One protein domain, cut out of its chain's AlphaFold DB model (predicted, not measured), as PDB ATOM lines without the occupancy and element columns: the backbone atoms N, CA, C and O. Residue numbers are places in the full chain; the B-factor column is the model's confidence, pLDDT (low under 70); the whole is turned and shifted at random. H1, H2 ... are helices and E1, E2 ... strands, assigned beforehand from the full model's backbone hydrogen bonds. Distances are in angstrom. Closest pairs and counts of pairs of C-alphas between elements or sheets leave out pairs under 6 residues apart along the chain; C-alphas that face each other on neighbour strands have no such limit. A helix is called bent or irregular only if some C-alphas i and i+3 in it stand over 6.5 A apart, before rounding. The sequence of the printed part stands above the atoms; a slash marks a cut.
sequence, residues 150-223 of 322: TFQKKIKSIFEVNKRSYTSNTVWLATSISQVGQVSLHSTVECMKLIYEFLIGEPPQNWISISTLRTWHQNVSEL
ATOM      1  N   THR A 150      91.349 124.694 118.908       88.12
ATOM      2  CA  THR A 150      91.923 124.078 120.115       88.12
ATOM      3  C   THR A 150      93.210 123.328 119.785       88.12
ATOM      4  O   THR A 150      94.176 123.404 120.549       88.12
ATOM      5  N   PHE A 151      93.242 122.629 118.650       87.38
ATOM      6  CA  PHE A 151      94.433 121.946 118.160       87.38
ATOM      7  C   PHE A 151      95.563 122.937 117.868       87.38
ATOM      8  O   PHE A 151      96.631 122.833 118.468       87.38
ATOM      9  N   GLN A 152      95.304 123.956 117.047       88.19
ATOM     10  CA  GLN A 152      96.264 125.008 116.713       88.19
ATOM     11  C   GLN A 152      96.793 125.706 117.965       88.19
ATOM     12  O   GLN A 152      97.996 125.918 118.081       88.19
ATOM     13  N   LYS A 153      95.931 126.017 118.945       89.12
ATOM     14  CA  LYS A 153      96.366 126.609 120.220       89.12
ATOM     15  C   LYS A 153      97.336 125.695 120.974       89.12
ATOM     16  O   LYS A 153      98.344 126.178 121.490       89.12
ATOM     17  N   LYS A 154      97.058 124.387 121.023       89.69
ATOM     18  CA  LYS A 154      97.954 123.403 121.650       89.69
ATOM     19  C   LYS A 154      99.281 123.298 120.903       89.69
ATOM     20  O   LYS A 154     100.322 123.381 121.545       89.69
ATOM     21  N   ILE A 155      99.268 123.186 119.576       89.12
ATOM     22  CA  ILE A 155     100.503 123.140 118.781       89.12
ATOM     23  C   ILE A 155     101.313 124.432 118.942       89.12
ATOM     24  O   ILE A 155     102.505 124.351 119.221       89.12
ATOM     25  N   LYS A 156     100.691 125.619 118.880       89.38
ATOM     26  CA  LYS A 156     101.383 126.901 119.116       89.38
ATOM     27  C   LYS A 156     102.092 126.912 120.475       89.38
ATOM     28  O   LYS A 156     103.253 127.297 120.537       89.38
ATOM     29  N   SER A 157     101.459 126.385 121.530       90.19
ATOM     30  CA  SER A 157     102.087 126.285 122.862       90.19
ATOM     31  C   SER A 157     103.258 125.295 122.956       90.19
ATOM     32  O   SER A 157     104.048 125.374 123.891       90.19
ATOM     33  N   ILE A 158     103.387 124.363 122.004       91.19
ATOM     34  CA  ILE A 158     104.564 123.486 121.902       91.19
ATOM     35  C   ILE A 158     105.750 124.264 121.326       91.19
ATOM     36  O   ILE A 158     106.884 124.002 121.725       91.19
ATOM     37  N   PHE A 159     105.505 125.214 120.418       90.19
ATOM     38  CA  PHE A 159     106.564 126.010 119.797       90.19
ATOM     39  C   PHE A 159     106.980 127.222 120.639       90.19
ATOM     40  O   PHE A 159     108.165 127.490 120.841       90.19
ATOM     41  N   GLU A 160     106.000 127.945 121.170       89.06
ATOM     42  CA  GLU A 160     106.197 129.223 121.847       89.06
ATOM     43  C   GLU A 160     105.686 129.172 123.288       89.06
ATOM     44  O   GLU A 160     104.557 128.758 123.552       89.06
ATOM     45  N   VAL A 161     106.504 129.655 124.227       80.19
ATOM     46  CA  VAL A 161     106.067 129.915 125.611       80.19
ATOM     47  C   VAL A 161     105.205 131.179 125.639       80.19
ATOM     48  O   VAL A 161     104.197 131.262 126.339       80.19
ATOM     49  N   ASN A 162     105.612 132.181 124.863       79.50
ATOM     50  CA  ASN A 162     104.881 133.413 124.599       79.50
ATOM     51  C   ASN A 162     105.367 133.999 123.263       79.50
ATOM     52  O   ASN A 162     106.331 133.512 122.684       79.50
ATOM     53  N   LYS A 163     104.779 135.119 122.827       76.19
ATOM     54  CA  LYS A 163     105.121 135.788 121.555       76.19
ATOM     55  C   LYS A 163     106.595 136.220 121.399       76.19
ATOM     56  O   LYS A 163     106.953 136.751 120.355       76.19
ATOM     57  N   ARG A 164     107.422 136.114 122.446       77.50
ATOM     58  CA  ARG A 164     108.829 136.546 122.471       77.50
ATOM     59  C   ARG A 164     109.809 135.422 122.814       77.50
ATOM     60  O   ARG A 164     111.010 135.668 122.806       77.50
ATOM     61  N   SER A 165     109.334 134.228 123.161       84.94
ATOM     62  CA  SER A 165     110.203 133.143 123.626       84.94
ATOM     63  C   SER A 165     109.707 131.779 123.173       84.94
ATOM     64  O   SER A 165     108.516 131.466 123.229       84.94
ATOM     65  N   TYR A 166     110.663 130.961 122.749       90.69
ATOM     66  CA  TYR A 166     110.435 129.609 122.267       90.69
ATOM     67  C   TYR A 166     110.609 128.594 123.392       90.69
ATOM     68  O   TYR A 166     111.327 128.840 124.364       90.69
ATOM     69  N   THR A 167     109.943 127.450 123.269       92.75
ATOM     70  CA  THR A 167     110.090 126.370 124.249       92.75
ATOM     71  C   THR A 167     111.453 125.689 124.112       92.75
ATOM     72  O   THR A 167     112.089 125.719 123.055       92.75
ATOM     73  N   SER A 168     111.887 124.995 125.167       91.62
ATOM     74  CA  SER A 168     113.091 124.153 125.122       91.62
ATOM     75  C   SER A 168     113.022 123.095 124.015       91.62
ATOM     76  O   SER A 168     114.034 122.802 123.386       91.62
ATOM     77  N   ASN A 169     111.827 122.562 123.735       92.31
ATOM     78  CA  ASN A 169     111.615 121.574 122.677       92.31
ATOM     79  C   ASN A 169     111.865 122.169 121.290       92.31
ATOM     80  O   ASN A 169     112.441 121.505 120.433       92.31
ATOM     81  N   THR A 170     111.483 123.426 121.069       93.00
ATOM     82  CA  THR A 170     111.752 124.128 119.809       93.00
ATOM     83  C   THR A 170     113.224 124.427 119.625       93.00
ATOM     84  O   THR A 170     113.751 124.191 118.540       93.00
ATOM     85  N   VAL A 171     113.900 124.888 120.680       93.00
ATOM     86  CA  VAL A 171     115.353 125.098 120.656       93.00
ATOM     87  C   VAL A 171     116.066 123.786 120.331       93.00
ATOM     88  O   VAL A 171     116.920 123.748 119.446       93.00
ATOM     89  N   TRP A 172     115.679 122.694 120.993       92.06
ATOM     90  CA  TRP A 172     116.251 121.368 120.771       92.06
ATOM     91  C   TRP A 172     116.007 120.845 119.350       92.06
ATOM     92  O   TRP A 172     116.938 120.370 118.703       92.06
ATOM     93  N   LEU A 173     114.782 120.972 118.830       92.75
ATOM     94  CA  LEU A 173     114.446 120.541 117.474       92.75
ATOM     95  C   LEU A 173     115.226 121.341 116.422       92.75
ATOM     96  O   LEU A 173     115.831 120.752 115.530       92.75
ATOM     97  N   ALA A 174     115.254 122.671 116.547       92.25
ATOM     98  CA  ALA A 174     115.934 123.539 115.590       92.25
ATOM     99  C   ALA A 174     117.452 123.298 115.574       92.25
ATOM    100  O   ALA A 174     118.057 123.206 114.506       92.25
ATOM    101  N   THR A 175     118.069 123.148 116.749       91.00
ATOM    102  CA  THR A 175     119.505 122.843 116.856       91.00
ATOM    103  C   THR A 175     119.832 121.452 116.324       91.00
ATOM    104  O   THR A 175     120.816 121.302 115.606       91.00
ATOM    105  N   SER A 176     118.967 120.466 116.571       89.88
ATOM    106  CA  SER A 176     119.126 119.109 116.042       89.88
ATOM    107  C   SER A 176     119.042 119.081 114.512       89.88
ATOM    108  O   SER A 176     119.906 118.494 113.870       89.88
ATOM    109  N   ILE A 177     118.066 119.767 113.903       90.44
ATOM    110  CA  ILE A 177     117.965 119.880 112.434       90.44
ATOM    111  C   ILE A 177     119.211 120.557 111.853       90.44
ATOM    112  O   ILE A 177     119.749 120.071 110.862       90.44
ATOM    113  N   SER A 178     119.714 121.616 112.496       89.31
ATOM    114  CA  SER A 178     120.946 122.295 112.065       89.31
ATOM    115  C   SER A 178     122.181 121.391 112.086       89.31
ATOM    116  O   SER A 178     123.153 121.681 111.393       89.31
ATOM    117  N   GLN A 179     122.174 120.335 112.900       84.12
ATOM    118  CA  GLN A 179     123.296 119.407 113.049       84.12
ATOM    119  C   GLN A 179     123.199 118.202 112.104       84.12
ATOM    120  O   GLN A 179     124.212 117.561 111.820       84.12
ATOM    121  N   VAL A 180     122.012 117.890 111.576       83.00
ATOM    122  CA  VAL A 180     121.841 116.804 110.604       83.00
ATOM    123  C   VAL A 180     122.472 117.214 109.273       83.00
ATOM    124  O   VAL A 180     122.115 118.234 108.699       83.00
ATOM    125  N   GLY A 181     123.402 116.406 108.755       62.03
ATOM    126  CA  GLY A 181     123.859 116.484 107.360       62.03
ATOM    127  C   GLY A 181     124.473 117.818 106.913       62.03
ATOM    128  O   GLY A 181     124.455 118.101 105.721       62.03
ATOM    129  N   GLN A 182     124.992 118.633 107.843       65.50
ATOM    130  CA  GLN A 182     125.488 119.997 107.583       65.50
ATOM    131  C   GLN A 182     124.468 120.919 106.893       65.50
ATOM    132  O   GLN A 182     124.808 121.717 106.017       65.50
ATOM    133  N   VAL A 183     123.196 120.831 107.287       81.62
ATOM    134  CA  VAL A 183     122.164 121.758 106.814       81.62
ATOM    135  C   VAL A 183     122.536 123.190 107.221       81.62
ATOM    136  O   VAL A 183     122.844 123.471 108.379       81.62
ATOM    137  N   SER A 184     122.507 124.123 106.265       89.50
ATOM    138  CA  SER A 184     122.802 125.531 106.553       89.50
ATOM    139  C   SER A 184     121.817 126.112 107.580       89.50
ATOM    140  O   SER A 184     120.659 125.687 107.661       89.50
ATOM    141  N   LEU A 185     122.229 127.139 108.334       90.00
ATOM    142  CA  LEU A 185     121.324 127.834 109.264       90.00
ATOM    143  C   LEU A 185     120.077 128.374 108.545       90.00
ATOM    144  O   LEU A 185     118.981 128.324 109.095       90.00
ATOM    145  N   HIS A 186     120.233 128.841 107.304       91.81
ATOM    146  CA  HIS A 186     119.121 129.302 106.474       91.81
ATOM    147  C   HIS A 186     118.140 128.161 106.176       91.81
ATOM    148  O   HIS A 186     116.948 128.268 106.444       91.81
ATOM    149  N   SER A 187     118.648 127.038 105.666       92.25
ATOM    150  CA  SER A 187     117.841 125.852 105.367       92.25
ATOM    151  C   SER A 187     117.149 125.290 106.611       92.25
ATOM    152  O   SER A 187     116.027 124.807 106.520       92.25
ATOM    153  N   THR A 188     117.785 125.393 107.780       93.06
ATOM    154  CA  THR A 188     117.189 124.984 109.057       93.06
ATOM    155  C   THR A 188     116.006 125.868 109.438       93.06
ATOM    156  O   THR A 188     114.961 125.352 109.826       93.06
ATOM    157  N   VAL A 189     116.145 127.192 109.308       93.12
ATOM    158  CA  VAL A 189     115.053 128.141 109.576       93.12
ATOM    159  C   VAL A 189     113.860 127.873 108.656       93.12
ATOM    160  O   VAL A 189     112.730 127.781 109.142       93.12
ATOM    161  N   GLU A 190     114.109 127.666 107.361       92.69
ATOM    162  CA  GLU A 190     113.064 127.322 106.386       92.69
ATOM    163  C   GLU A 190     112.420 125.962 106.684       92.69
ATOM    164  O   GLU A 190     111.199 125.833 106.666       92.69
ATOM    165  N   CYS A 191     113.209 124.947 107.046       93.19
ATOM    166  CA  CYS A 191     112.682 123.639 107.438       93.19
ATOM    167  C   CYS A 191     111.766 123.743 108.664       93.19
ATOM    168  O   CYS A 191     110.652 123.220 108.658       93.19
ATOM    169  N   MET A 192     112.194 124.480 109.693       93.06
ATOM    170  CA  MET A 192     111.377 124.740 110.879       93.06
ATOM    171  C   MET A 192     110.073 125.458 110.521       93.06
ATOM    172  O   MET A 192     109.023 125.118 111.066       93.06
ATOM    173  N   LYS A 193     110.128 126.417 109.591       93.38
ATOM    174  CA  LYS A 193     108.954 127.150 109.107       93.38
ATOM    175  C   LYS A 193     107.961 126.221 108.408       93.38
ATOM    176  O   LYS A 193     106.784 126.240 108.751       93.38
ATOM    177  N   LEU A 194     108.437 125.355 107.512       93.81
ATOM    178  CA  LEU A 194     107.602 124.368 106.818       93.81
ATOM    179  C   LEU A 194     106.949 123.373 107.786       93.81
ATOM    180  O   LEU A 194     105.779 123.036 107.624       93.81
ATOM    181  N   ILE A 195     107.676 122.919 108.813       92.69
ATOM    182  CA  ILE A 195     107.114 122.046 109.858       92.69
ATOM    183  C   ILE A 195     105.987 122.766 110.603       92.69
ATOM    184  O   ILE A 195     104.931 122.181 110.844       92.69
ATOM    185  N   TYR A 196     106.198 124.030 110.968       92.38
ATOM    186  CA  TYR A 196     105.177 124.826 111.640       92.38
ATOM    187  C   TYR A 196     103.944 125.031 110.752       92.38
ATOM    188  O   TYR A 196     102.827 124.772 111.196       92.38
ATOM    189  N   GLU A 197     104.142 125.426 109.493       92.94
ATOM    190  CA  GLU A 197     103.077 125.605 108.499       92.94
ATOM    191  C   GLU A 197     102.271 124.329 108.289       92.94
ATOM    192  O   GLU A 197     101.044 124.370 108.283       92.94
ATOM    193  N   PHE A 198     102.942 123.182 108.192       93.19
ATOM    194  CA  PHE A 198     102.284 121.889 108.052       93.19
ATOM    195  C   PHE A 198     101.384 121.553 109.249       93.19
ATOM    196  O   PHE A 198     100.298 121.004 109.073       93.19
ATOM    197  N   LEU A 199     101.817 121.880 110.472       90.88
ATOM    198  CA  LEU A 199     101.069 121.557 111.690       90.88
ATOM    199  C   LEU A 199      99.957 122.565 112.009       90.88
ATOM    200  O   LEU A 199      98.955 122.191 112.613       90.88
ATOM    201  N   ILE A 200     100.142 123.839 111.661       87.88
ATOM    202  CA  ILE A 200      99.214 124.923 112.007       87.88
ATOM    203  C   ILE A 200      98.266 125.263 110.846       87.88
ATOM    204  O   ILE A 200      97.135 125.680 111.096       87.88
ATOM    205  N   GLY A 201      98.696 125.059 109.600       87.31
ATOM    206  CA  GLY A 201      97.964 125.397 108.376       87.31
ATOM    207  C   GLY A 201      98.189 126.826 107.864       87.31
ATOM    208  O   GLY A 201      97.676 127.174 106.805       87.31
ATOM    209  N   GLU A 202      98.950 127.655 108.583       87.62
ATOM    210  CA  GLU A 202      99.287 129.034 108.204       87.62
ATOM    211  C   GLU A 202     100.765 129.349 108.499       87.62
ATOM    212  O   GLU A 202     101.336 128.791 109.446       87.62
ATOM    213  N   PRO A 203     101.391 130.255 107.723       87.31
ATOM    214  CA  PRO A 203     102.743 130.724 107.990       87.31
ATOM    215  C   PRO A 203     102.826 131.506 109.306       87.31
ATOM    216  O   PRO A 203     101.894 132.230 109.674       87.31
ATOM    217  N   PRO A 204     103.954 131.415 110.027       87.38
ATOM    218  CA  PRO A 204     104.165 132.202 111.232       87.38
ATOM    219  C   PRO A 204     104.323 133.694 110.894       87.38
ATOM    220  O   PRO A 204     105.021 134.053 109.949       87.38
ATOM    221  N   GLN A 205     103.714 134.574 111.701       82.62
ATOM    222  CA  GLN A 205     103.838 136.034 111.528       82.62
ATOM    223  C   GLN A 205     105.258 136.537 111.819       82.62
ATOM    224  O   GLN A 205     105.786 137.364 111.086       82.62
ATOM    225  N   ASN A 206     105.868 136.022 112.889       83.38
ATOM    226  CA  ASN A 206     107.266 136.236 113.240       83.38
ATOM    227  C   ASN A 206     107.912 134.866 113.395       83.38
ATOM    228  O   ASN A 206     107.309 133.972 113.989       83.38
ATOM    229  N   TRP A 207     109.124 134.698 112.876       89.25
ATOM    230  CA  TRP A 207     109.803 133.408 112.919       89.25
ATOM    231  C   TRP A 207     111.247 133.518 113.383       89.25
ATOM    232  O   TRP A 207     111.822 134.605 113.457       89.25
ATOM    233  N   ILE A 208     111.814 132.361 113.715       89.75
ATOM    234  CA  ILE A 208     113.175 132.223 114.219       89.75
ATOM    235  C   ILE A 208     114.134 132.827 113.192       89.75
ATOM    236  O   ILE A 208     114.208 132.373 112.052       89.75
ATOM    237  N   SER A 209     114.889 133.847 113.592       91.25
ATOM    238  CA  SER A 209     115.923 134.425 112.737       91.25
ATOM    239  C   SER A 209     117.174 133.541 112.705       91.25
ATOM    240  O   SER A 209     117.475 132.812 113.654       91.25
ATOM    241  N   ILE A 210     117.987 133.688 111.655       92.56
ATOM    242  CA  ILE A 210     119.304 133.037 111.564       92.56
ATOM    243  C   ILE A 210     120.198 133.412 112.761       92.56
ATOM    244  O   ILE A 210     120.928 132.565 113.273       92.56
ATOM    245  N   SER A 211     120.133 134.661 113.239       92.25
ATOM    246  CA  SER A 211     120.894 135.113 114.414       92.25
ATOM    247  C   SER A 211     120.446 134.427 115.707       92.25
ATOM    248  O   SER A 211     121.286 134.035 116.519       92.25
ATOM    249  N   THR A 212     119.139 134.220 115.873       91.62
ATOM    250  CA  THR A 212     118.571 133.495 117.016       91.62
ATOM    251  C   THR A 212     119.033 132.044 116.997       91.62
ATOM    252  O   THR A 212     119.579 131.559 117.986       91.62
ATOM    253  N   LEU A 213     118.911 131.377 115.843       92.44
ATOM    254  CA  LEU A 213     119.352 129.994 115.683       92.44
ATOM    255  C   LEU A 213     120.861 129.838 115.924       92.44
ATOM    256  O   LEU A 213     121.276 128.893 116.588       92.44
ATOM    257  N   ARG A 214     121.682 130.779 115.439       92.19
ATOM    258  CA  ARG A 214     123.130 130.798 115.700       92.19
ATOM    259  C   ARG A 214     123.429 130.858 117.196       92.19
ATOM    260  O   ARG A 214     124.242 130.075 117.676       92.19
ATOM    261  N   THR A 215     122.750 131.750 117.913       92.94
ATOM    262  CA  THR A 215     122.917 131.912 119.366       92.94
ATOM    263  C   THR A 215     122.515 130.636 120.103       92.94
ATOM    264  O   THR A 215     123.239 130.161 120.970       92.94
ATOM    265  N   TRP A 216     121.394 130.017 119.724       92.94
ATOM    266  CA  TRP A 216     120.980 128.737 120.302       92.94
ATOM    267  C   TRP A 216     121.986 127.626 120.044       92.94
ATOM    268  O   TRP A 216     122.328 126.896 120.967       92.94
ATOM    269  N   HIS A 217     122.481 127.512 118.811       89.62
ATOM    270  CA  HIS A 217     123.485 126.517 118.466       89.62
ATOM    271  C   HIS A 217     124.763 126.706 119.292       89.62
ATOM    272  O   HIS A 217     125.297 125.728 119.815       89.62
ATOM    273  N   GLN A 218     125.228 127.949 119.456       88.88
ATOM    274  CA  GLN A 218     126.375 128.284 120.305       88.88
ATOM    275  C   GLN A 218     126.132 127.882 121.762       88.88
ATOM    276  O   GLN A 218     126.911 127.101 122.300       88.88
ATOM    277  N   ASN A 219     125.019 128.313 122.358       91.31
ATOM    278  CA  ASN A 219     124.707 128.032 123.760       91.31
ATOM    279  C   ASN A 219     124.539 126.526 124.031       91.31
ATOM    280  O   ASN A 219     125.030 126.013 125.032       91.31
ATOM    281  N   VAL A 220     123.856 125.792 123.145       89.12
ATOM    282  CA  VAL A 220     123.681 124.334 123.281       89.12
ATOM    283  C   VAL A 220     125.019 123.608 123.138       89.12
ATOM    284  O   VAL A 220     125.297 122.683 123.901       89.12
ATOM    285  N   SER A 221     125.864 124.044 122.201       85.69
ATOM    286  CA  SER A 221     127.213 123.490 122.037       85.69
ATOM    287  C   SER A 221     128.079 123.764 123.266       85.69
ATOM    288  O   SER A 221     128.766 122.865 123.740       85.69
ATOM    289  N   GLU A 222     128.008 124.970 123.827       87.62
ATOM    290  CA  GLU A 222     128.735 125.349 125.039       87.62
ATOM    291  C   GLU A 222     128.300 124.515 126.250       87.62
ATOM    292  O   GLU A 222     129.149 123.980 126.958       87.62
ATOM    293  N   LEU A 223     126.993 124.305 126.446       89.00
ATOM    294  CA  LEU A 223     126.486 123.412 127.495       89.00
ATOM    295  C   LEU A 223     127.020 121.982 127.343       89.00
ATOM    296  O   LEU A 223     127.393 121.353 128.335       89.00
TER     297      LEU A 223
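What this domain is: This is residues 150 to 223 of the 322 residues of an uncharacterized protein of Rhizophagus irregularis (UniProt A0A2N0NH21). The longest helix, H3, makes one long side of the domain; H2 and H4 cross each other near its first half, and H1 reaches its residues 199 to 200. This mostly helical part has 74 residues, with named elements in the order H1, E1, H2, H3, H4. It is compact, radius of gyration of the C-alphas 12.1 A, spanning 37 by 21 by 17 A.

How they stand to each other: H3, residues 185 to 200, touches H2, residues 168 to 182, at a steep tilt of 51 degrees, closest C-alphas Ser 178 and Thr 188, 5.5 A. H4, residues 210 to 223, touches H2 about perpendicular at 85 degrees, closest C-alphas Thr 175 and His 217, 5.7 A. H1, residues 150 to 159, touches H3 at a shallow tilt of 19 degrees, opposite ways, closest C-alphas Gln 152 and Ile 200, 5.6 A. E1, residues 160 to 162, pairs with no named strand. Every O i to N i+4 pair is within hydrogen-bond range in H1, H3 and H4, and 9 of 11 in H2.

Where its parts are: H3 is 22.5 A long, H2 21.9 A, H4 20.0 A. H1 begins at C-alpha 150 (91.923, 124.078, 120.115); H4 ends at C-alpha 223 (126.486, 123.412, 127.495). H2 is irregular: C-alphas 178 and 181 are 8.0 A apart.

The domain as a whole: The printed part has no cut and no long link; residues 181 to 182 have pLDDT under 70.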